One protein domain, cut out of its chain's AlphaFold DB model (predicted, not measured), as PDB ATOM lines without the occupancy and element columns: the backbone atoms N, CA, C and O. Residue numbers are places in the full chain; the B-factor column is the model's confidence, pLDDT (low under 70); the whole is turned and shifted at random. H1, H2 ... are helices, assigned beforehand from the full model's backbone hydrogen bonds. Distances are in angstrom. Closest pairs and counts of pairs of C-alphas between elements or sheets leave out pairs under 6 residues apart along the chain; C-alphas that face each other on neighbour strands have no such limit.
ATOM      1  N   GLU A  44     164.555 117.788 141.105       60.97
ATOM      2  CA  GLU A  44     165.512 118.735 141.681       60.97
ATOM      3  C   GLU A  44     165.843 119.867 140.699       60.97
ATOM      4  O   GLU A  44     165.788 121.042 141.064       60.97
ATOM      5  N   LYS A  45     166.078 119.540 139.420       60.03
ATOM      6  CA  LYS A  45     166.248 120.544 138.355       60.03
ATOM      7  C   LYS A  45     165.004 121.404 138.155       60.03
ATOM      8  O   LYS A  45     165.141 122.599 137.918       60.03
ATOM      9  N   LEU A  46     163.807 120.824 138.243       55.50
ATOM     10  CA  LEU A  46     162.553 121.561 138.115       55.50
ATOM     11  C   LEU A  46     162.370 122.541 139.279       55.50
ATOM     12  O   LEU A  46     162.070 123.704 139.030       55.50
ATOM     13  N   VAL A  47     162.609 122.107 140.520       61.97
ATOM     14  CA  VAL A  47     162.552 122.978 141.705       61.97
ATOM     15  C   VAL A  47     163.591 124.092 141.600       61.97
ATOM     16  O   VAL A  47     163.242 125.259 141.745       61.97
ATOM     17  N   SER A  48     164.837 123.765 141.251       61.94
ATOM     18  CA  SER A  48     165.899 124.759 141.058       61.94
ATOM     19  C   SER A  48     165.573 125.757 139.939       61.94
ATOM     20  O   SER A  48     165.796 126.960 140.090       61.94
ATOM     21  N   SER A  49     164.986 125.294 138.832       61.12
ATOM     22  CA  SER A  49     164.549 126.165 137.737       61.12
ATOM     23  C   SER A  49     163.400 127.077 138.165       61.12
ATOM     24  O   SER A  49     163.391 128.246 137.793       61.12
ATOM     25  N   GLN A  50     162.448 126.572 138.955       63.97
ATOM     26  CA  GLN A  50     161.335 127.360 139.490       63.97
ATOM     27  C   GLN A  50     161.809 128.404 140.505       63.97
ATOM     28  O   GLN A  50     161.332 129.536 140.484       63.97
ATOM     29  N   GLU A  51     162.769 128.061 141.368       65.06
ATOM     30  CA  GLU A  51     163.407 129.012 142.286       65.06
ATOM     31  C   GLU A  51     164.168 130.096 141.515       65.06
ATOM     32  O   GLU A  51     163.981 131.280 141.782       65.06
ATOM     33  N   THR A  52     164.928 129.720 140.484       66.62
ATOM     34  CA  THR A  52     165.629 130.681 139.614       66.62
ATOM     35  C   THR A  52     164.646 131.609 138.891       66.62
ATOM     36  O   THR A  52     164.851 132.818 138.812       66.62
ATOM     37  N   GLU A  53     163.541 131.068 138.377       66.94
ATOM     38  CA  GLU A  53     162.495 131.855 137.723       66.94
ATOM     39  C   GLU A  53     161.815 132.822 138.703       66.94
ATOM     40  O   GLU A  53     161.561 133.979 138.361       66.94
ATOM     41  N   LYS A  54     161.570 132.374 139.940       65.81
ATOM     42  CA  LYS A  54     161.055 133.200 141.034       65.81
ATOM     43  C   LYS A  54     161.982 134.385 141.304       65.81
ATOM     44  O   LYS A  54     161.520 135.522 141.356       65.81
ATOM     45  N   GLU A  55     163.281 134.131 141.438       67.38
ATOM     46  CA  GLU A  55     164.294 135.166 141.651       67.38
ATOM     47  C   GLU A  55     164.326 136.169 140.494       67.38
ATOM     48  O   GLU A  55     164.253 137.376 140.724       67.38
ATOM     49  N   VAL A  56     164.344 135.688 139.248       66.81
ATOM     50  CA  VAL A  56     164.338 136.547 138.055       66.81
ATOM     51  C   VAL A  56     163.070 137.396 137.980       66.81
ATOM     52  O   VAL A  56     163.163 138.580 137.670       66.81
ATOM     53  N   ARG A  57     161.892 136.845 138.299       67.25
ATOM     54  CA  ARG A  57     160.621 137.595 138.306       67.25
ATOM     55  C   ARG A  57     160.607 138.686 139.372       67.25
ATOM     56  O   ARG A  57     160.233 139.815 139.066       67.25
ATOM     57  N   VAL A  58     161.067 138.385 140.588       68.81
ATOM     58  CA  VAL A  58     161.177 139.365 141.683       68.81
ATOM     59  C   VAL A  58     162.141 140.492 141.302       68.81
ATOM     60  O   VAL A  58     161.822 141.669 141.465       68.81
ATOM     61  N   VAL A  59     163.293 140.143 140.725       67.44
ATOM     62  CA  VAL A  59     164.280 141.109 140.227       67.44
ATOM     63  C   VAL A  59     163.717 141.932 139.056       67.44
ATOM     64  O   VAL A  59     163.901 143.146 139.011       67.44
ATOM     65  N   ALA A  60     162.981 141.322 138.126       61.41
ATOM     66  CA  ALA A  60     162.401 142.009 136.971       61.41
ATOM     67  C   ALA A  60     161.263 142.972 137.352       61.41
ATOM     68  O   ALA A  60     161.246 144.109 136.875       61.41
ATOM     69  N   ALA A  61     160.344 142.554 138.232       60.44
ATOM     70  CA  ALA A  61     159.265 143.400 138.756       60.44
ATOM     71  C   ALA A  61     159.822 144.676 139.402       60.44
ATOM     72  O   ALA A  61     159.288 145.771 139.232       60.44
ATOM     73  N   PHE A  62     160.958 144.521 140.070       66.62
ATOM     74  CA  PHE A  62     161.714 145.581 140.694       66.62
ATOM     75  C   PHE A  62     162.404 146.533 139.682       66.62
ATOM     76  O   PHE A  62     162.232 147.753 139.750       66.62
ATOM     77  N   PHE A  63     163.149 146.004 138.701       61.94
ATOM     78  CA  PHE A  63     163.861 146.835 137.718       61.94
ATOM     79  C   PHE A  63     162.928 147.570 136.743       61.94
ATOM     80  O   PHE A  63     163.315 148.621 136.229       61.94
ATOM     81  N   LYS A  64     161.696 147.085 136.526       56.88
ATOM     82  CA  LYS A  64     160.706 147.710 135.630       56.88
ATOM     83  C   LYS A  64     160.394 149.171 135.984       56.88
ATOM     84  O   LYS A  64     160.149 149.971 135.085       56.88
ATOM     85  N   GLY A  65     160.417 149.549 137.264       51.69
ATOM     86  CA  GLY A  65     160.214 150.949 137.654       51.69
ATOM     87  C   GLY A  65     161.423 151.843 137.367       51.69
ATOM     88  O   GLY A  65     161.262 153.023 137.056       51.69
ATOM     89  N   ALA A  66     162.632 151.279 137.405       56.66
ATOM     90  CA  ALA A  66     163.894 152.002 137.276       56.66
ATOM     91  C   ALA A  66     164.437 152.097 135.839       56.66
ATOM     92  O   ALA A  66     165.326 152.903 135.579       56.66
ATOM     93  N   THR A  67     163.941 151.297 134.894       53.91
ATOM     94  CA  THR A  67     164.418 151.295 133.495       53.91
ATOM     95  C   THR A  67     164.164 152.604 132.750       53.91
ATOM     96  O   THR A  67     164.873 152.895 131.795       53.91
ATOM     97  N   ASN A  68     163.203 153.411 133.207       50.62
ATOM     98  CA  ASN A  68     162.825 154.683 132.580       50.62
ATOM     99  C   ASN A  68     163.267 155.917 133.392       50.62
ATOM    100  O   ASN A  68     162.712 156.999 133.208       50.62
ATOM    101  N   GLY A  69     164.192 155.746 134.342       56.34
ATOM    102  CA  GLY A  69     164.713 156.847 135.148       56.34
ATOM    103  C   GLY A  69     165.747 157.692 134.397       56.34
ATOM    104  O   GLY A  69     166.496 157.166 133.579       56.34
ATOM    105  N   ILE A  70     165.788 158.997 134.673       51.22
ATOM    106  CA  ILE A  70     166.623 159.960 133.925       51.22
ATOM    107  C   ILE A  70     168.092 160.049 134.384       51.22
ATOM    108  O   ILE A  70     168.914 160.600 133.655       51.22
ATOM    109  N   SER A  71     168.418 159.499 135.559       65.81
ATOM    110  CA  SER A  71     169.754 159.541 136.183       65.81
ATOM    111  C   SER A  71     170.260 158.140 136.547       65.81
ATOM    112  O   SER A  71     169.522 157.152 136.481       65.81
ATOM    113  N   ASP A  72     171.517 158.043 136.986       58.47
ATOM    114  CA  ASP A  72     172.047 156.828 137.610       58.47
ATOM    115  C   ASP A  72     171.361 156.519 138.952       58.47
ATOM    116  O   ASP A  72     170.809 157.391 139.618       58.47
ATOM    117  N   THR A  73     171.374 155.243 139.349       64.62
ATOM    118  CA  THR A  73     170.814 154.806 140.635       64.62
ATOM    119  C   THR A  73     171.842 154.976 141.742       64.62
ATOM    120  O   THR A  73     172.954 154.453 141.642       64.62
ATOM    121  N   GLU A  74     171.464 155.639 142.831       68.44
ATOM    122  CA  GLU A  74     172.344 155.781 143.983       68.44
ATOM    123  C   GLU A  74     172.644 154.423 144.650       68.44
ATOM    124  O   GLU A  74     171.734 153.605 144.836       68.44
ATOM    125  N   PRO A  75     173.886 154.178 145.110       68.25
ATOM    126  CA  PRO A  75     174.256 152.918 145.763       68.25
ATOM    127  C   PRO A  75     173.379 152.551 146.969       68.25
ATOM    128  O   PRO A  75     173.080 151.380 147.191       68.25
ATOM    129  N   LYS A  76     172.921 153.549 147.732       72.31
ATOM    130  CA  LYS A  76     172.051 153.345 148.898       72.31
ATOM    131  C   LYS A  76     170.663 152.826 148.505       72.31
ATOM    132  O   LYS A  76     170.073 152.016 149.225       72.31
ATOM    133  N   ALA A  77     170.155 153.259 147.353       73.50
ATOM    134  CA  ALA A  77     168.905 152.760 146.797       73.50
ATOM    135  C   ALA A  77     169.055 151.300 146.360       73.50
ATOM    136  O   ALA A  77     168.202 150.480 146.701       73.50
ATOM    137  N   ILE A  78     170.182 150.968 145.709       72.00
ATOM    138  CA  ILE A  78     170.585 149.592 145.363       72.00
ATOM    139  C   ILE A  78     170.575 148.701 146.602       72.00
ATOM    140  O   ILE A  78     169.863 147.701 146.624       72.00
ATOM    141  N   GLU A  79     171.281 149.097 147.662       76.25
ATOM    142  CA  GLU A  79     171.351 148.326 148.906       76.25
ATOM    143  C   GLU A  79     169.965 148.090 149.530       76.25
ATOM    144  O   GLU A  79     169.630 146.964 149.910       76.25
ATOM    145  N   THR A  80     169.142 149.138 149.612       78.94
ATOM    146  CA  THR A  80     167.800 149.068 150.211       78.94
ATOM    147  C   THR A  80     166.892 148.125 149.424       78.94
ATOM    148  O   THR A  80     166.242 147.257 150.009       78.94
ATOM    149  N   ALA A  81     166.890 148.217 148.093       76.81
ATOM    150  CA  ALA A  81     166.096 147.313 147.272       76.81
ATOM    151  C   ALA A  81     166.616 145.872 147.305       76.81
ATOM    152  O   ALA A  81     165.819 144.937 147.351       76.81
ATOM    153  N   SER A  82     167.936 145.665 147.330       79.31
ATOM    154  CA  SER A  82     168.520 144.325 147.442       79.31
ATOM    155  C   SER A  82     168.105 143.619 148.735       79.31
ATOM    156  O   SER A  82     167.865 142.407 148.712       79.31
ATOM    157  N   LYS A  83     167.953 144.356 149.848       87.12
ATOM    158  CA  LYS A  83     167.395 143.815 151.102       87.12
ATOM    159  C   LYS A  83     165.956 143.339 150.913       87.12
ATOM    160  O   LYS A  83     165.635 142.226 151.327       87.12
ATOM    161  N   VAL A  84     165.122 144.130 150.237       87.00
ATOM    162  CA  VAL A  84     163.735 143.748 149.921       87.00
ATOM    163  C   VAL A  84     163.668 142.525 149.021       87.00
ATOM    164  O   VAL A  84     162.963 141.577 149.348       87.00
ATOM    165  N   VAL A  85     164.429 142.504 147.930       82.69
ATOM    166  CA  VAL A  85     164.472 141.369 146.998       82.69
ATOM    167  C   VAL A  85     164.867 140.088 147.732       82.69
ATOM    168  O   VAL A  85     164.157 139.086 147.655       82.69
ATOM    169  N   SER A  86     165.947 140.143 148.515       86.06
ATOM    170  CA  SER A  86     166.416 139.001 149.310       86.06
ATOM    171  C   SER A  86     165.344 138.516 150.288       86.06
ATOM    172  O   SER A  86     165.143 137.312 150.448       86.06
ATOM    173  N   TYR A  87     164.629 139.448 150.920       89.56
ATOM    174  CA  TYR A  87     163.542 139.131 151.836       89.56
ATOM    175  C   TYR A  87     162.358 138.461 151.128       89.56
ATOM    176  O   TYR A  87     161.895 137.416 151.579       89.56
ATOM    177  N   VAL A  88     161.896 139.018 150.005       85.88
ATOM    178  CA  VAL A  88     160.751 138.508 149.229       85.88
ATOM    179  C   VAL A  88     161.033 137.116 148.662       85.88
ATOM    180  O   VAL A  88     160.173 136.239 148.738       85.88
ATOM    181  N   ILE A  89     162.250 136.863 148.167       82.38
ATOM    182  CA  ILE A  89     162.661 135.530 147.690       82.38
ATOM    183  C   ILE A  89     162.521 134.488 148.809       82.38
ATOM    184  O   ILE A  89     161.987 133.396 148.581       82.38
ATOM    185  N   GLN A  90     162.940 134.847 150.026       85.31
ATOM    186  CA  GLN A  90     162.916 133.982 151.208       85.31
ATOM    187  C   GLN A  90     161.557 133.943 151.921       85.31
ATOM    188  O   GLN A  90     161.369 133.130 152.833       85.31
ATOM    189  N   LEU A  91     160.608 134.798 151.535       84.25
ATOM    190  CA  LEU A  91     159.300 134.883 152.165       84.25
ATOM    191  C   LEU A  91     158.503 133.601 151.887       84.25
ATOM    192  O   LEU A  91     158.256 133.229 150.739       84.25
ATOM    193  N   LYS A  92     158.106 132.920 152.967       79.62
ATOM    194  CA  LYS A  92     157.272 131.702 152.948       79.62
ATOM    195  C   LYS A  92     155.945 131.878 153.689       79.62
ATOM    196  O   LYS A  92     155.225 130.906 153.903       79.62
ATOM    197  N   ASN A  93     155.653 133.092 154.141       75.38
ATOM    198  CA  ASN A  93     154.481 133.359 154.960       75.38
ATOM    199  C   ASN A  93     153.211 133.383 154.095       75.38
ATOM    200  O   ASN A  93     153.275 133.803 152.940       75.38
ATOM    201  N   PRO A  94     152.059 132.963 154.646       82.00
ATOM    202  CA  PRO A  94     150.775 133.220 154.007       82.00
ATOM    203  C   PRO A  94     150.513 134.730 153.933       82.00
ATOM    204  O   PRO A  94     151.072 135.497 154.722       82.00
ATOM    205  N   ALA A  95     149.625 135.130 153.022       87.44
ATOM    206  CA  ALA A  95     149.233 136.523 152.843       87.44
ATOM    207  C   ALA A  95     148.791 137.178 154.168       87.44
ATOM    208  O   ALA A  95     148.012 136.618 154.947       87.44
ATOM    209  N   GLU A  96     149.265 138.395 154.408       91.69
ATOM    210  CA  GLU A  96     148.941 139.231 155.559       91.69
ATOM    211  C   GLU A  96     147.608 139.970 155.328       91.69
ATOM    212  O   GLU A  96     147.553 141.190 155.203       91.69
ATOM    213  N   VAL A  97     146.511 139.204 155.269       92.81
ATOM    214  CA  VAL A  97     145.161 139.697 154.920       92.81
ATOM    215  C   VAL A  97     144.696 140.850 155.815       92.81
ATOM    216  O   VAL A  97     144.248 141.869 155.309       92.81
ATOM    217  N   GLU A  98     144.871 140.754 157.136       94.94
ATOM    218  CA  GLU A  98     144.469 141.831 158.059       94.94
ATOM    219  C   GLU A  98     145.242 143.139 157.839       94.94
ATOM    220  O   GLU A  98     144.716 144.222 158.102       94.94
ATOM    221  N   PHE A  99     146.497 143.047 157.387       95.44
ATOM    222  CA  PHE A  99     147.291 144.218 157.039       95.44
ATOM    223  C   PHE A  99     146.766 144.858 155.753       95.44
ATOM    224  O   PHE A  99     146.540 146.067 155.739       95.44
ATOM    225  N   ARG A 100     146.488 144.051 154.722       94.00
ATOM    226  CA  ARG A 100     145.875 144.518 153.470       94.00
ATOM    227  C   ARG A 100     144.524 145.190 153.713       94.00
ATOM    228  O   ARG A 100     144.324 146.316 153.281       94.00
ATOM    229  N   ASP A 101     143.632 144.537 154.450       94.81
ATOM    230  CA  ASP A 101     142.278 145.044 154.692       94.81
ATOM    231  C   ASP A 101     142.307 146.363 155.486       94.81
ATOM    232  O   ASP A 101     141.510 147.270 155.243       94.81
ATOM    233  N   CYS A 102     143.248 146.500 156.430       94.75
ATOM    234  CA  CYS A 102     143.499 147.779 157.089       94.75
ATOM    235  C   CYS A 102     143.950 148.836 156.080       94.75
ATOM    236  O   CYS A 102     143.391 149.930 156.064       94.75
ATOM    237  N   TRP A 103     144.934 148.501 155.242       92.44
ATOM    238  CA  TRP A 103     145.512 149.417 154.265       92.44
ATOM    239  C   TRP A 103     144.458 149.956 153.295       92.44
ATOM    240  O   TRP A 103     144.304 151.168 153.180       92.44
ATOM    241  N   GLU A 104     143.681 149.070 152.667       91.00
ATOM    242  CA  GLU A 104     142.611 149.428 151.727       91.00
ATOM    243  C   GLU A 104     141.537 150.297 152.389       91.00
ATOM    244  O   GLU A 104     141.062 151.283 151.817       91.00
ATOM    245  N   ARG A 105     141.170 149.975 153.636       90.81
ATOM    246  CA  ARG A 105     140.214 150.775 154.400       90.81
ATOM    247  C   ARG A 105     140.753 152.179 154.655       90.81
ATOM    248  O   ARG A 105     140.045 153.137 154.358       90.81
ATOM    249  N   GLU A 106     141.969 152.309 155.188       90.44
ATOM    250  CA  GLU A 106     142.588 153.613 155.466       90.44
ATOM    251  C   GLU A 106     142.798 154.433 154.188       90.44
ATOM    252  O   GLU A 106     142.600 155.647 154.196       90.44
ATOM    253  N   GLU A 107     143.133 153.785 153.075       87.50
ATOM    254  CA  GLU A 107     143.228 154.438 151.772       87.50
ATOM    255  C   GLU A 107     141.867 154.986 151.313       87.50
ATOM    256  O   GLU A 107     141.806 156.118 150.832       87.50
ATOM    257  N   SER A 108     140.780 154.232 151.520       84.62
ATOM    258  CA  SER A 108     139.427 154.589 151.067       84.62
ATOM    259  C   SER A 108     138.737 155.702 151.868       84.62
ATOM    260  O   SER A 108     137.926 156.445 151.313       84.62
ATOM    261  N   ILE A 109     139.017 155.814 153.171       82.00
ATOM    262  CA  ILE A 109     138.312 156.748 154.071       82.00
ATOM    263  C   ILE A 109     138.987 158.116 154.167       82.00
ATOM    264  O   ILE A 109     138.352 159.093 154.569       82.00
ATOM    265  N   ASN A 110     140.266 158.195 153.816       77.38
ATOM    266  CA  ASN A 110     141.048 159.413 153.928       77.38
ATOM    267  C   ASN A 110     141.117 160.116 152.566       77.38
ATOM    268  O   ASN A 110     141.398 159.511 151.535       77.38
ATOM    269  N   SER A 111     140.854 161.423 152.557       63.22
ATOM    270  CA  SER A 111     141.053 162.252 151.369       63.22
ATOM    271  C   SER A 111     142.518 162.661 151.288       63.22
ATOM    272  O   SER A 111     143.034 163.334 152.183       63.22
ATOM    273  N   TRP A 112     143.184 162.256 150.211       68.12
ATOM    274  CA  TRP A 112     144.602 162.518 150.003       68.12
ATOM    275  C   TRP A 112     144.809 163.644 148.992       68.12
ATOM    276  O   TRP A 112     144.131 163.720 147.967       68.12
ATOM    277  N   GLY A 113     145.754 164.537 149.290       62.03
ATOM    278  CA  GLY A 113     146.176 165.583 148.361       62.03
ATOM    279  C   GLY A 113     147.025 165.036 147.207       62.03
ATOM    280  O   GLY A 113     147.202 163.831 147.043       62.03
ATOM    281  N   SER A 114     147.635 165.936 146.433       58.72
ATOM    282  CA  SER A 114     148.509 165.597 145.294       58.72
ATOM    283  C   SER A 114     149.742 164.754 145.648       58.72
ATOM    284  O   SER A 114     150.376 164.203 144.755       58.72
ATOM    285  N   MET A 115     150.079 164.639 146.935       59.25
ATOM    286  CA  MET A 115     151.195 163.824 147.433       59.25
ATOM    287  C   MET A 115     150.804 162.359 147.696       59.25
ATOM    288  O   MET A 115     151.653 161.554 148.080       59.25
ATOM    289  N   GLY A 116     149.532 162.008 147.469       65.06
ATOM    290  CA  GLY A 116     149.002 160.674 147.721       65.06
ATOM    291  C   GLY A 116     148.863 160.363 149.213       65.06
ATOM    292  O   GLY A 116     148.938 161.267 150.055       65.06
ATOM    293  N   PRO A 117     148.623 159.088 149.552       68.69
ATOM    294  CA  PRO A 117     148.398 158.693 150.926       68.69
ATOM    295  C   PRO A 117     149.654 158.806 151.797       68.69
ATOM    296  O   PRO A 117     150.753 158.402 151.395       68.69
ATOM    297  N   PHE A 118     149.476 159.355 153.002       71.00
ATOM    298  CA  PHE A 118     150.505 159.483 154.036       71.00
ATOM    299  C   PHE A 118     150.048 158.793 155.328       71.00
ATOM    300  O   PHE A 118     148.870 158.803 155.661       71.00
ATOM    301  N   GLY A 119     150.974 158.173 156.064       77.56
ATOM    302  CA  GLY A 119     150.667 157.549 157.359       77.56
ATOM    303  C   GLY A 119     149.890 156.224 157.303       77.56
ATOM    304  O   GLY A 119     149.571 155.680 158.357       77.56
ATOM    305  N   LEU A 120     149.625 155.663 156.112       86.38
ATOM    306  CA  LEU A 120     148.982 154.344 155.970       86.38
ATOM    307  C   LEU A 120     149.750 153.253 156.717       86.38
ATOM    308  O   LEU A 120     149.155 152.429 157.415       86.38
ATOM    309  N   LEU A 121     151.082 153.273 156.606       90.38
ATOM    310  CA  LEU A 121     151.906 152.303 157.304       90.38
ATOM    311  C   LEU A 121     151.751 152.442 158.820       90.38
ATOM    312  O   LEU A 121     151.527 151.439 159.484       90.38
ATOM    313  N   ASP A 122     151.796 153.652 159.373       90.31
ATOM    314  CA  ASP A 122     151.640 153.862 160.817       90.31
ATOM    315  C   ASP A 122     150.271 153.404 161.335       90.31
ATOM    316  O   ASP A 122     150.188 152.809 162.413       90.31
ATOM    317  N   ALA A 123     149.213 153.612 160.548       89.88
ATOM    318  CA  ALA A 123     147.867 153.160 160.883       89.88
ATOM    319  C   ALA A 123     147.739 151.626 160.885       89.88
ATOM    320  O   ALA A 123     147.016 151.062 161.712       89.88
ATOM    321  N   CYS A 124     148.459 150.937 159.992       94.69
ATOM    322  CA  CYS A 124     148.254 149.512 159.730       94.69
ATOM    323  C   CYS A 124     149.396 148.585 160.163       94.69
ATOM    324  O   CYS A 124     149.193 147.373 160.229       94.69
ATOM    325  N   ILE A 125     150.569 149.100 160.542       95.00
ATOM    326  CA  ILE A 125     151.753 148.295 160.894       95.00
ATOM    327  C   ILE A 125     151.489 147.318 162.043       95.00
ATOM    328  O   ILE A 125     152.056 146.233 162.080       95.00
ATOM    329  N   ALA A 126     150.585 147.660 162.967       94.81
ATOM    330  CA  ALA A 126     150.205 146.783 164.073       94.81
ATOM    331  C   ALA A 126     149.496 145.492 163.615       94.81
ATOM    332  O   ALA A 126     149.379 144.550 164.396       94.81
ATOM    333  N   LYS A 127     149.009 145.445 162.368       96.25
ATOM    334  CA  LYS A 127     148.400 144.263 161.741       96.25
ATOM    335  C   LYS A 127     149.415 143.350 161.063       96.25
ATOM    336  O   LYS A 127     149.060 142.232 160.693       96.25
ATOM    337  N   VAL A 128     150.663 143.798 160.936       93.81
ATOM    338  CA  VAL A 128     151.733 143.008 160.336       93.81
ATOM    339  C   VAL A 128     152.180 141.927 161.316       93.81
ATOM    340  O   VAL A 128     152.632 142.220 162.425       93.81
ATOM    341  N   LYS A 129     152.056 140.656 160.923       90.75
ATOM    342  CA  LYS A 129     152.283 139.517 161.838       90.75
ATOM    343  C   LYS A 129     153.761 139.276 162.112       90.75
ATOM    344  O   LYS A 129     154.143 138.843 163.198       90.75
ATOM    345  N   SER A 130     154.601 139.511 161.111       90.12
ATOM    346  CA  SER A 130     156.030 139.228 161.175       90.12
ATOM    347  C   SER A 130     156.801 140.488 161.559       90.12
ATOM    348  O   SER A 130     156.809 141.477 160.832       90.12
ATOM    349  N   THR A 131     157.524 140.441 162.682       90.19
ATOM    350  CA  THR A 131     158.388 141.553 163.116       90.19
ATOM    351  C   THR A 131     159.408 141.927 162.043       90.19
ATOM    352  O   THR A 131     159.679 143.105 161.844       90.19
ATOM    353  N   LYS A 132     159.941 140.941 161.307       91.19
ATOM    354  CA  LYS A 132     160.865 141.196 160.192       91.19
ATOM    355  C   LYS A 132     160.181 141.939 159.042       91.19
ATOM    356  O   LYS A 132     160.773 142.877 158.522       91.19
ATOM    357  N   SER A 133     158.948 141.558 158.694       92.69
ATOM    358  CA  SER A 133     158.139 142.267 157.689       92.69
ATOM    359  C   SER A 133     157.918 143.712 158.128       92.69
ATOM    360  O   SER A 133     158.138 144.633 157.354       92.69
ATOM    361  N   ALA A 134     157.535 143.910 159.394       92.56
ATOM    362  CA  ALA A 134     157.216 145.221 159.941       92.56
ATOM    363  C   ALA A 134     158.433 146.158 159.969       92.56
ATOM    364  O   ALA A 134     158.322 147.330 159.615       92.56
ATOM    365  N   VAL A 135     159.599 145.643 160.368       93.44
ATOM    366  CA  VAL A 135     160.857 146.402 160.339       93.44
ATOM    367  C   VAL A 135     161.196 146.806 158.909       93.44
ATOM    368  O   VAL A 135     161.419 147.986 158.657       93.44
ATOM    369  N   LEU A 136     161.163 145.861 157.968       93.25
ATOM    370  CA  LEU A 136     161.531 146.140 156.584       93.25
ATOM    371  C   LEU A 136     160.549 147.104 155.899       93.25
ATOM    372  O   LEU A 136     160.988 147.994 155.177       93.25
ATOM    373  N   LEU A 137     159.244 146.982 156.176       93.12
ATOM    374  CA  LEU A 137     158.224 147.935 155.728       93.12
ATOM    375  C   LEU A 137     158.523 149.352 156.231       93.12
ATOM    376  O   LEU A 137     158.450 150.299 155.456       93.12
ATOM    377  N   ARG A 138     158.898 149.508 157.507       92.75
ATOM    378  CA  ARG A 138     159.264 150.819 158.067       92.75
ATOM    379  C   ARG A 138     160.532 151.387 157.447       92.75
ATOM    380  O   ARG A 138     160.582 152.580 157.172       92.75
ATOM    381  N   GLU A 139     161.551 150.556 157.246       91.81
ATOM    382  CA  GLU A 139     162.807 150.986 156.626       91.81
ATOM    383  C   GLU A 139     162.574 151.515 155.210       91.81
ATOM    384  O   GLU A 139     163.081 152.585 154.862       91.81
ATOM    385  N   ILE A 140     161.787 150.797 154.404       90.62
ATOM    386  CA  ILE A 140     161.541 151.215 153.029       90.62
ATOM    387  C   ILE A 140     160.548 152.372 152.920       90.62
ATOM    388  O   ILE A 140     160.767 153.259 152.099       90.62
ATOM    389  N   ASP A 141     159.512 152.431 153.761       89.75
ATOM    390  CA  ASP A 141     158.603 153.579 153.789       89.75
ATOM    391  C   ASP A 141     159.349 154.852 154.198       89.75
ATOM    392  O   ASP A 141     159.224 155.871 153.525       89.75
ATOM    393  N   ALA A 142     160.235 154.782 155.197       89.06
ATOM    394  CA  ALA A 142     161.094 155.906 155.564       89.06
ATOM    395  C   ALA A 142     161.986 156.361 154.397       89.06
ATOM    396  O   ALA A 142     162.126 157.562 154.164       89.06
ATOM    397  N   ALA A 143     162.556 155.426 153.628       87.44
ATOM    398  CA  ALA A 143     163.320 155.761 152.427       87.44
ATOM    399  C   ALA A 143     162.444 156.444 151.359       87.44
ATOM    400  O   ALA A 143     162.864 157.444 150.779       87.44
ATOM    401  N   VAL A 144     161.211 155.966 151.146       86.31
ATOM    402  CA  VAL A 144     160.237 156.606 150.246       86.31
ATOM    403  C   VAL A 144     159.885 158.016 150.726       86.31
ATOM    404  O   VAL A 144     159.844 158.928 149.900       86.31
ATOM    405  N   GLN A 145     159.640 158.222 152.025       84.44
ATOM    406  CA  GLN A 145     159.304 159.544 152.565       84.44
ATOM    407  C   GLN A 145     160.463 160.531 152.411       84.44
ATOM    408  O   GLN A 145     160.231 161.651 151.970       84.44
ATOM    409  N   ILE A 146     161.705 160.111 152.680       83.88
ATOM    410  CA  ILE A 146     162.892 160.952 152.461       83.88
ATOM    411  C   ILE A 146     162.951 161.412 151.002       83.88
ATOM    412  O   ILE A 146     163.031 162.612 150.746       83.88
ATOM    413  N   SER A 147     162.813 160.492 150.044       80.88
ATOM    414  CA  SER A 147     162.853 160.865 148.628       80.88
ATOM    415  C   SER A 147     161.651 161.722 148.204       80.88
ATOM    416  O   SER A 147     161.798 162.618 147.377       80.88
ATOM    417  N   ARG A 148     160.458 161.508 148.783       79.88
ATOM    418  CA  ARG A 148     159.289 162.386 148.569       79.88
ATOM    419  C   ARG A 148     159.553 163.802 149.078       79.88
ATOM    420  O   ARG A 148     159.220 164.763 148.389       79.88
ATOM    421  N   GLU A 149     160.139 163.941 150.264       82.19
ATOM    422  CA  GLU A 149     160.492 165.239 150.838       82.19
ATOM    423  C   GLU A 149     161.565 165.960 150.020       82.19
ATOM    424  O   GLU A 149     161.473 167.172 149.836       82.19
ATOM    425  N   GLU A 150     162.572 165.239 149.529       79.75
ATOM    426  CA  GLU A 150     163.605 165.772 148.634       79.75
ATOM    427  C   GLU A 150     162.984 166.269 147.324       79.75
ATOM    428  O   GLU A 150     163.145 167.441 146.982       79.75
ATOM    429  N   CYS A 151     162.149 165.457 146.668       78.25
ATOM    430  CA  CYS A 151     161.448 165.879 145.454       78.25
ATOM    431  C   CYS A 151     160.483 167.047 145.681       78.25
ATOM    432  O   CYS A 151     160.333 167.908 144.812       78.25
ATOM    433  N   ALA A 152     159.836 167.119 146.846       80.19
ATOM    434  CA  ALA A 152     158.989 168.250 147.206       80.19
ATOM    435  C   ALA A 152     159.802 169.537 147.437       80.19
ATOM    436  O   ALA A 152     159.337 170.621 147.078       80.19
ATOM    437  N   LYS A 153     161.012 169.437 148.010       82.69
ATOM    438  CA  LYS A 153     161.935 170.572 148.181       82.69
ATOM    439  C   LYS A 153     162.459 171.067 146.837       82.69
ATOM    440  O   LYS A 153     162.382 172.266 146.585       82.69
ATOM    441  N   ASP A 154     162.907 170.161 145.971       74.31
ATOM    442  CA  ASP A 154     163.391 170.487 144.622       74.31
ATOM    443  C   ASP A 154     162.284 171.071 143.739       74.31
ATOM    444  O   ASP A 154     162.530 171.915 142.878       74.31
ATOM    445  N   GLY A 155     161.044 170.645 143.978       69.31
ATOM    446  CA  GLY A 155     159.861 171.148 143.297       69.31
ATOM    447  C   GLY A 155     159.326 172.481 143.811       69.31
ATOM    448  O   GLY A 155     158.408 173.031 143.195       69.31
ATOM    449  N   LYS A 156     159.864 173.018 144.914       73.19
ATOM    450  CA  LYS A 156     159.423 174.302 145.460       73.19
ATOM    451  C   LYS A 156     159.781 175.411 144.466       73.19
ATOM    452  O   LYS A 156     160.940 175.775 144.313       73.19
ATOM    453  N   ASP A 157     158.756 175.909 143.777       66.56
ATOM    454  CA  ASP A 157     158.802 176.955 142.744       66.56
ATOM    455  C   ASP A 157     159.402 176.540 141.379       66.56
ATOM    456  O   ASP A 157     159.576 177.391 140.504       66.56
ATOM    457  N   ASN A 158     159.654 175.244 141.135       76.50
ATOM    458  CA  ASN A 158     160.165 174.753 139.847       76.50
ATOM    459  C   ASN A 158     159.543 173.407 139.420       76.50
ATOM    460  O   ASN A 158     159.956 172.329 139.853       76.50
ATOM    461  N   TYR A 159     158.566 173.470 138.508       76.12
ATOM    462  CA  TYR A 159     157.861 172.294 137.982       76.12
ATOM    463  C   TYR A 159     158.790 171.281 137.296       76.12
ATOM    464  O   TYR A 159     158.620 170.076 137.481       76.12
ATOM    465  N   ASP A 160     159.773 171.742 136.518       76.94
ATOM    466  CA  ASP A 160     160.675 170.842 135.793       76.94
ATOM    467  C   ASP A 160     161.605 170.088 136.750       76.94
ATOM    468  O   ASP A 160     161.868 168.906 136.527       76.94
ATOM    469  N   MET A 161     162.046 170.721 137.843       74.88
ATOM    470  CA  MET A 161     162.821 170.046 138.891       74.88
ATOM    471  C   MET A 161     161.982 169.013 139.645       74.88
ATOM    472  O   MET A 161     162.434 167.881 139.808       74.88
ATOM    473  N   ALA A 162     160.735 169.346 139.999       72.00
ATOM    474  CA  ALA A 162     159.804 168.377 140.574       72.00
ATOM    475  C   ALA A 162     159.626 167.171 139.638       72.00
ATOM    476  O   ALA A 162     159.828 166.028 140.040       72.00
ATOM    477  N   ARG A 163     159.288 167.425 138.364       77.69
ATOM    478  CA  ARG A 163     159.078 166.382 137.348       77.69
ATOM    479  C   ARG A 163     160.304 165.489 137.209       77.69
ATOM    480  O   ARG A 163     160.155 164.272 137.148       77.69
ATOM    481  N   ASN A 164     161.492 166.083 137.148       76.12
ATOM    482  CA  ASN A 164     162.739 165.350 136.998       76.12
ATOM    483  C   ASN A 164     163.053 164.507 138.242       76.12
ATOM    484  O   ASN A 164     163.454 163.362 138.079       76.12
ATOM    485  N   CYS A 165     162.780 165.000 139.454       77.19
ATOM    486  CA  CYS A 165     162.961 164.217 140.680       77.19
ATOM    487  C   CYS A 165     161.994 163.022 140.764       77.19
ATOM    488  O   CYS A 165     162.408 161.901 141.040       77.19
ATOM    489  N   TRP A 166     160.713 163.193 140.414       76.94
ATOM    490  CA  TRP A 166     159.769 162.062 140.335       76.94
ATOM    491  C   TRP A 166     160.104 161.082 139.195       76.94
ATOM    492  O   TRP A 166     159.769 159.892 139.237       76.94
ATOM    493  N   ALA A 167     160.753 161.577 138.141       73.19
ATOM    494  CA  ALA A 167     161.301 160.768 137.059       73.19
ATOM    495  C   ALA A 167     162.682 160.178 137.389       73.19
ATOM    496  O   ALA A 167     163.212 159.418 136.577       73.19
ATOM    497  N   ASP A 168     163.254 160.492 138.552       78.44
ATOM    498  CA  ASP A 168     164.580 160.035 138.925       78.44
ATOM    499  C   ASP A 168     164.599 158.522 139.144       78.44
ATOM    500  O   ASP A 168     163.653 157.903 139.652       78.44
ATOM    501  N   ARG A 169     165.706 157.912 138.724       69.94
ATOM    502  CA  ARG A 169     165.864 156.468 138.784       69.94
ATOM    503  C   ARG A 169     165.898 155.976 140.223       69.94
ATOM    504  O   ARG A 169     165.263 154.967 140.491       69.94
ATOM    505  N   THR A 170     166.561 156.683 141.135       73.31
ATOM    506  CA  THR A 170     166.654 156.344 142.562       73.31
ATOM    507  C   THR A 170     165.288 156.355 143.233       73.31
ATOM    508  O   THR A 170     164.924 155.381 143.897       73.31
ATOM    509  N   TYR A 171     164.493 157.401 142.989       80.38
ATOM    510  CA  TYR A 171     163.132 157.488 143.520       80.38
ATOM    511  C   TYR A 171     162.281 156.295 143.066       80.38
ATOM    512  O   TYR A 171     161.690 155.577 143.877       80.38
ATOM    513  N   ARG A 172     162.268 156.034 141.754       75.81
ATOM    514  CA  ARG A 172     161.493 154.933 141.167       75.81
ATOM    515  C   ARG A 172     161.962 153.565 141.649       75.81
ATOM    516  O   ARG A 172     161.139 152.670 141.830       75.81
ATOM    517  N   PHE A 173     163.262 153.410 141.876       76.81
ATOM    518  CA  PHE A 173     163.893 152.201 142.396       76.81
ATOM    519  C   PHE A 173     163.381 151.890 143.813       76.81
ATOM    520  O   PHE A 173     162.834 150.816 144.051       76.81
ATOM    521  N   ILE A 174     163.444 152.856 144.735       81.25
ATOM    522  CA  ILE A 174     162.964 152.687 146.120       81.25
ATOM    523  C   ILE A 174     161.444 152.479 146.158       81.25
ATOM    524  O   ILE A 174     160.954 151.588 146.851       81.25
ATOM    525  N   PHE A 175     160.689 153.249 145.370       83.06
ATOM    526  CA  PHE A 175     159.234 153.114 145.298       83.06
ATOM    527  C   PHE A 175     158.797 151.733 144.785       83.06
ATOM    528  O   PHE A 175     157.897 151.120 145.358       83.06
ATOM    529  N   SER A 176     159.476 151.198 143.764       79.94
ATOM    530  CA  SER A 176     159.190 149.858 143.228       79.94
ATOM    531  C   SER A 176     159.496 148.758 144.240       79.94
ATOM    532  O   SER A 176     158.738 147.799 144.354       79.94
ATOM    533  N   ALA A 177     160.572 148.902 145.020       84.56
ATOM    534  CA  ALA A 177     160.860 147.976 146.111       84.56
ATOM    535  C   ALA A 177     159.785 148.039 147.216       84.56
ATOM    536  O   ALA A 177     159.405 146.995 147.742       84.56
ATOM    537  N   ASN A 178     159.231 149.219 147.522       88.69
ATOM    538  CA  ASN A 178     158.131 149.341 148.485       88.69
ATOM    539  C   ASN A 178     156.873 148.606 147.995       88.69
ATOM    540  O   ASN A 178     156.285 147.812 148.729       88.69
ATOM    541  N   GLN A 179     156.499 148.817 146.729       86.12
ATOM    542  CA  GLN A 179     155.361 148.136 146.108       86.12
ATOM    543  C   GLN A 179     155.549 146.619 146.074       86.12
ATOM    544  O   GLN A 179     154.642 145.882 146.448       86.12
ATOM    545  N   LEU A 180     156.740 146.151 145.691       85.56
ATOM    546  CA  LEU A 180     157.075 144.730 145.681       85.56
ATOM    547  C   LEU A 180     156.929 144.104 147.074       85.56
ATOM    548  O   LEU A 180     156.350 143.027 147.196       85.56
ATOM    549  N   LEU A 181     157.439 144.764 148.121       89.88
ATOM    550  CA  LEU A 181     157.313 144.270 149.490       89.88
ATOM    551  C   LEU A 181     155.849 144.211 149.929       89.88
ATOM    552  O   LEU A 181     155.433 143.208 150.506       89.88
ATOM    553  N   PHE A 182     155.070 145.257 149.636       89.75
ATOM    554  CA  PHE A 182     153.644 145.277 149.940       89.75
ATOM    555  C   PHE A 182     152.925 144.115 149.250       89.75
ATOM    556  O   PHE A 182     152.349 143.281 149.942       89.75
ATOM    557  N   SER A 183     153.048 143.987 147.924       88.56
ATOM    558  CA  SER A 183     152.450 142.886 147.159       88.56
ATOM    559  C   SER A 183     152.910 141.516 147.651       88.56
ATOM    560  O   SER A 183     152.110 140.592 147.712       88.56
ATOM    561  N   ALA A 184     154.167 141.361 148.072       88.00
ATOM    562  CA  ALA A 184     154.669 140.074 148.553       88.00
ATOM    563  C   ALA A 184     154.009 139.647 149.858       88.00
ATOM    564  O   ALA A 184     153.802 138.457 150.093       88.00
ATOM    565  N   LEU A 185     153.695 140.625 150.703       91.38
ATOM    566  CA  LEU A 185     153.044 140.400 151.977       91.38
ATOM    567  C   LEU A 185     151.535 140.233 151.813       91.38
ATOM    568  O   LEU A 185     150.959 139.403 152.504       91.38
ATOM    569  N   THR A 186     150.884 140.982 150.924       90.50
ATOM    570  CA  THR A 186     149.414 141.038 150.834       90.50
ATOM    571  C   THR A 186     148.824 140.157 149.736       90.50
ATOM    572  O   THR A 186     147.713 139.647 149.890       90.50
ATOM    573  N   GLU A 187     149.570 139.932 148.657       85.44
ATOM    574  CA  GLU A 187     149.149 139.232 147.441       85.44
ATOM    575  C   GLU A 187     150.289 138.365 146.863       85.44
ATOM    576  O   GLU A 187     150.701 138.541 145.716       85.44
ATOM    577  N   PRO A 188     150.831 137.393 147.615       76.19
ATOM    578  CA  PRO A 188     152.007 136.636 147.184       76.19
ATOM    579  C   PRO A 188     151.820 135.935 145.829       76.19
ATOM    580  O   PRO A 188     152.786 135.776 145.093       76.19
ATOM    581  N   GLU A 189     150.595 135.550 145.462       73.88
ATOM    582  CA  GLU A 189     150.296 134.929 144.166       73.88
ATOM    583  C   GLU A 189     150.496 135.887 142.978       73.88
ATOM    584  O   GLU A 189     150.937 135.436 141.920       73.88
ATOM    585  N   SER A 190     150.255 137.195 143.149       69.12
ATOM    586  CA  SER A 190     150.324 138.182 142.059       69.12
ATOM    587  C   SER A 190     151.755 138.459 141.589       69.12
ATOM    588  O   SER A 190     151.978 138.753 140.414       69.12
ATOM    589  N   ILE A 191     152.746 138.261 142.466       64.88
ATOM    590  CA  ILE A 191     154.179 138.363 142.133       64.88
ATOM    591  C   ILE A 191     154.620 137.250 141.182       64.88
ATOM    592  O   ILE A 191     155.484 137.451 140.328       64.88
ATOM    593  N   TYR A 192     154.044 136.058 141.338       60.34
ATOM    594  CA  TYR A 192     154.464 134.875 140.589       60.34
ATOM    595  C   TYR A 192     153.558 134.594 139.384       60.34
ATOM    596  O   TYR A 192     153.985 133.913 138.453       60.34
TER     597      TYR A 192
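Overview. This is residues 44 to 192 of the 199 residues of an uncharacterized protein of Nitrosomonas europaea (UniProt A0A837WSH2). What shape is this? It is an elongated helical body with H7 in its middle, and H2, H5 and H7 form an up-and-down bundle, each running against the one before it. H1 packs on H7 and sticks out with residues 44 to 50; the hairpin of H3 and H4 packs on H5 through H4, and H6 folds back on H5. What makes it up? The printed part has 149 residues with eight named helices, H1 to H8 in order, and no named strand: all helix, compact, radius of gyration of the C-alphas 16.3 A, spans 58 by 36 by 21 A.

Arrangement. What does H1, residues 44 to 66, touch? With residues 54 to 59 alone it touches H2, residues 75 to 90, as a hairpin; the closest C-alphas, of Glu 55 and Ile 89, are 6.3 A apart. What does H7, residues 169 to 186, the hub, touch? Among others it touches H2, closest C-alphas Ala 81 and Ala 177 at 5.4 A, and H5, residues 131 to 154, closest C-alphas Ile 140 and Asn 178 at 6.0 A, opposite ways at a shallow tilt of 31 degrees. It also touches H8, residues 188 to 192, closest C-alphas Ala 184 and Ile 191 at 6.7 A. Where are the rest? H3, residues 97 to 109, forms a hairpin with H4, residues 120 to 127, closest C-alphas Phe 99 and Lys 127 at 4.8 A. H6, residues 159 to 166, forms one with H5, closest C-alphas Cys 151 and Cys 165 at 5.3 A. Are the helix backbones complete? Every O i to N i+4 pair is within hydrogen-bond range in H2, H3, H5, H6 and H7; in H1 it is 17 of 19, in H4 2 of 4, and in H8 0 of 1, beside 1 of 2 O i to N i+3 pairs.

Along the chain. Where does the printed part begin and end? C-alpha 44, in H1, is at (165.512, 118.735, 141.681), and C-alpha 192, in H8, at (154.464, 134.875, 140.589). How long are the longer helices? From first to last C-alpha, H5 measures 34.7 A, H1 33.6 A, H7 25.6 A and H2 22.7 A.

Size, cuts and confidence. How far does it reach? The two C-alphas farthest apart, of Glu 44 and Asp 157, are 58.6 A apart. Are there cuts or long links? The printed part has no cut, and no link is long. Where is confidence low? The mean pLDDT of the printed part is 78.0, and 45 residues are under 70, among them residues 44 to 75.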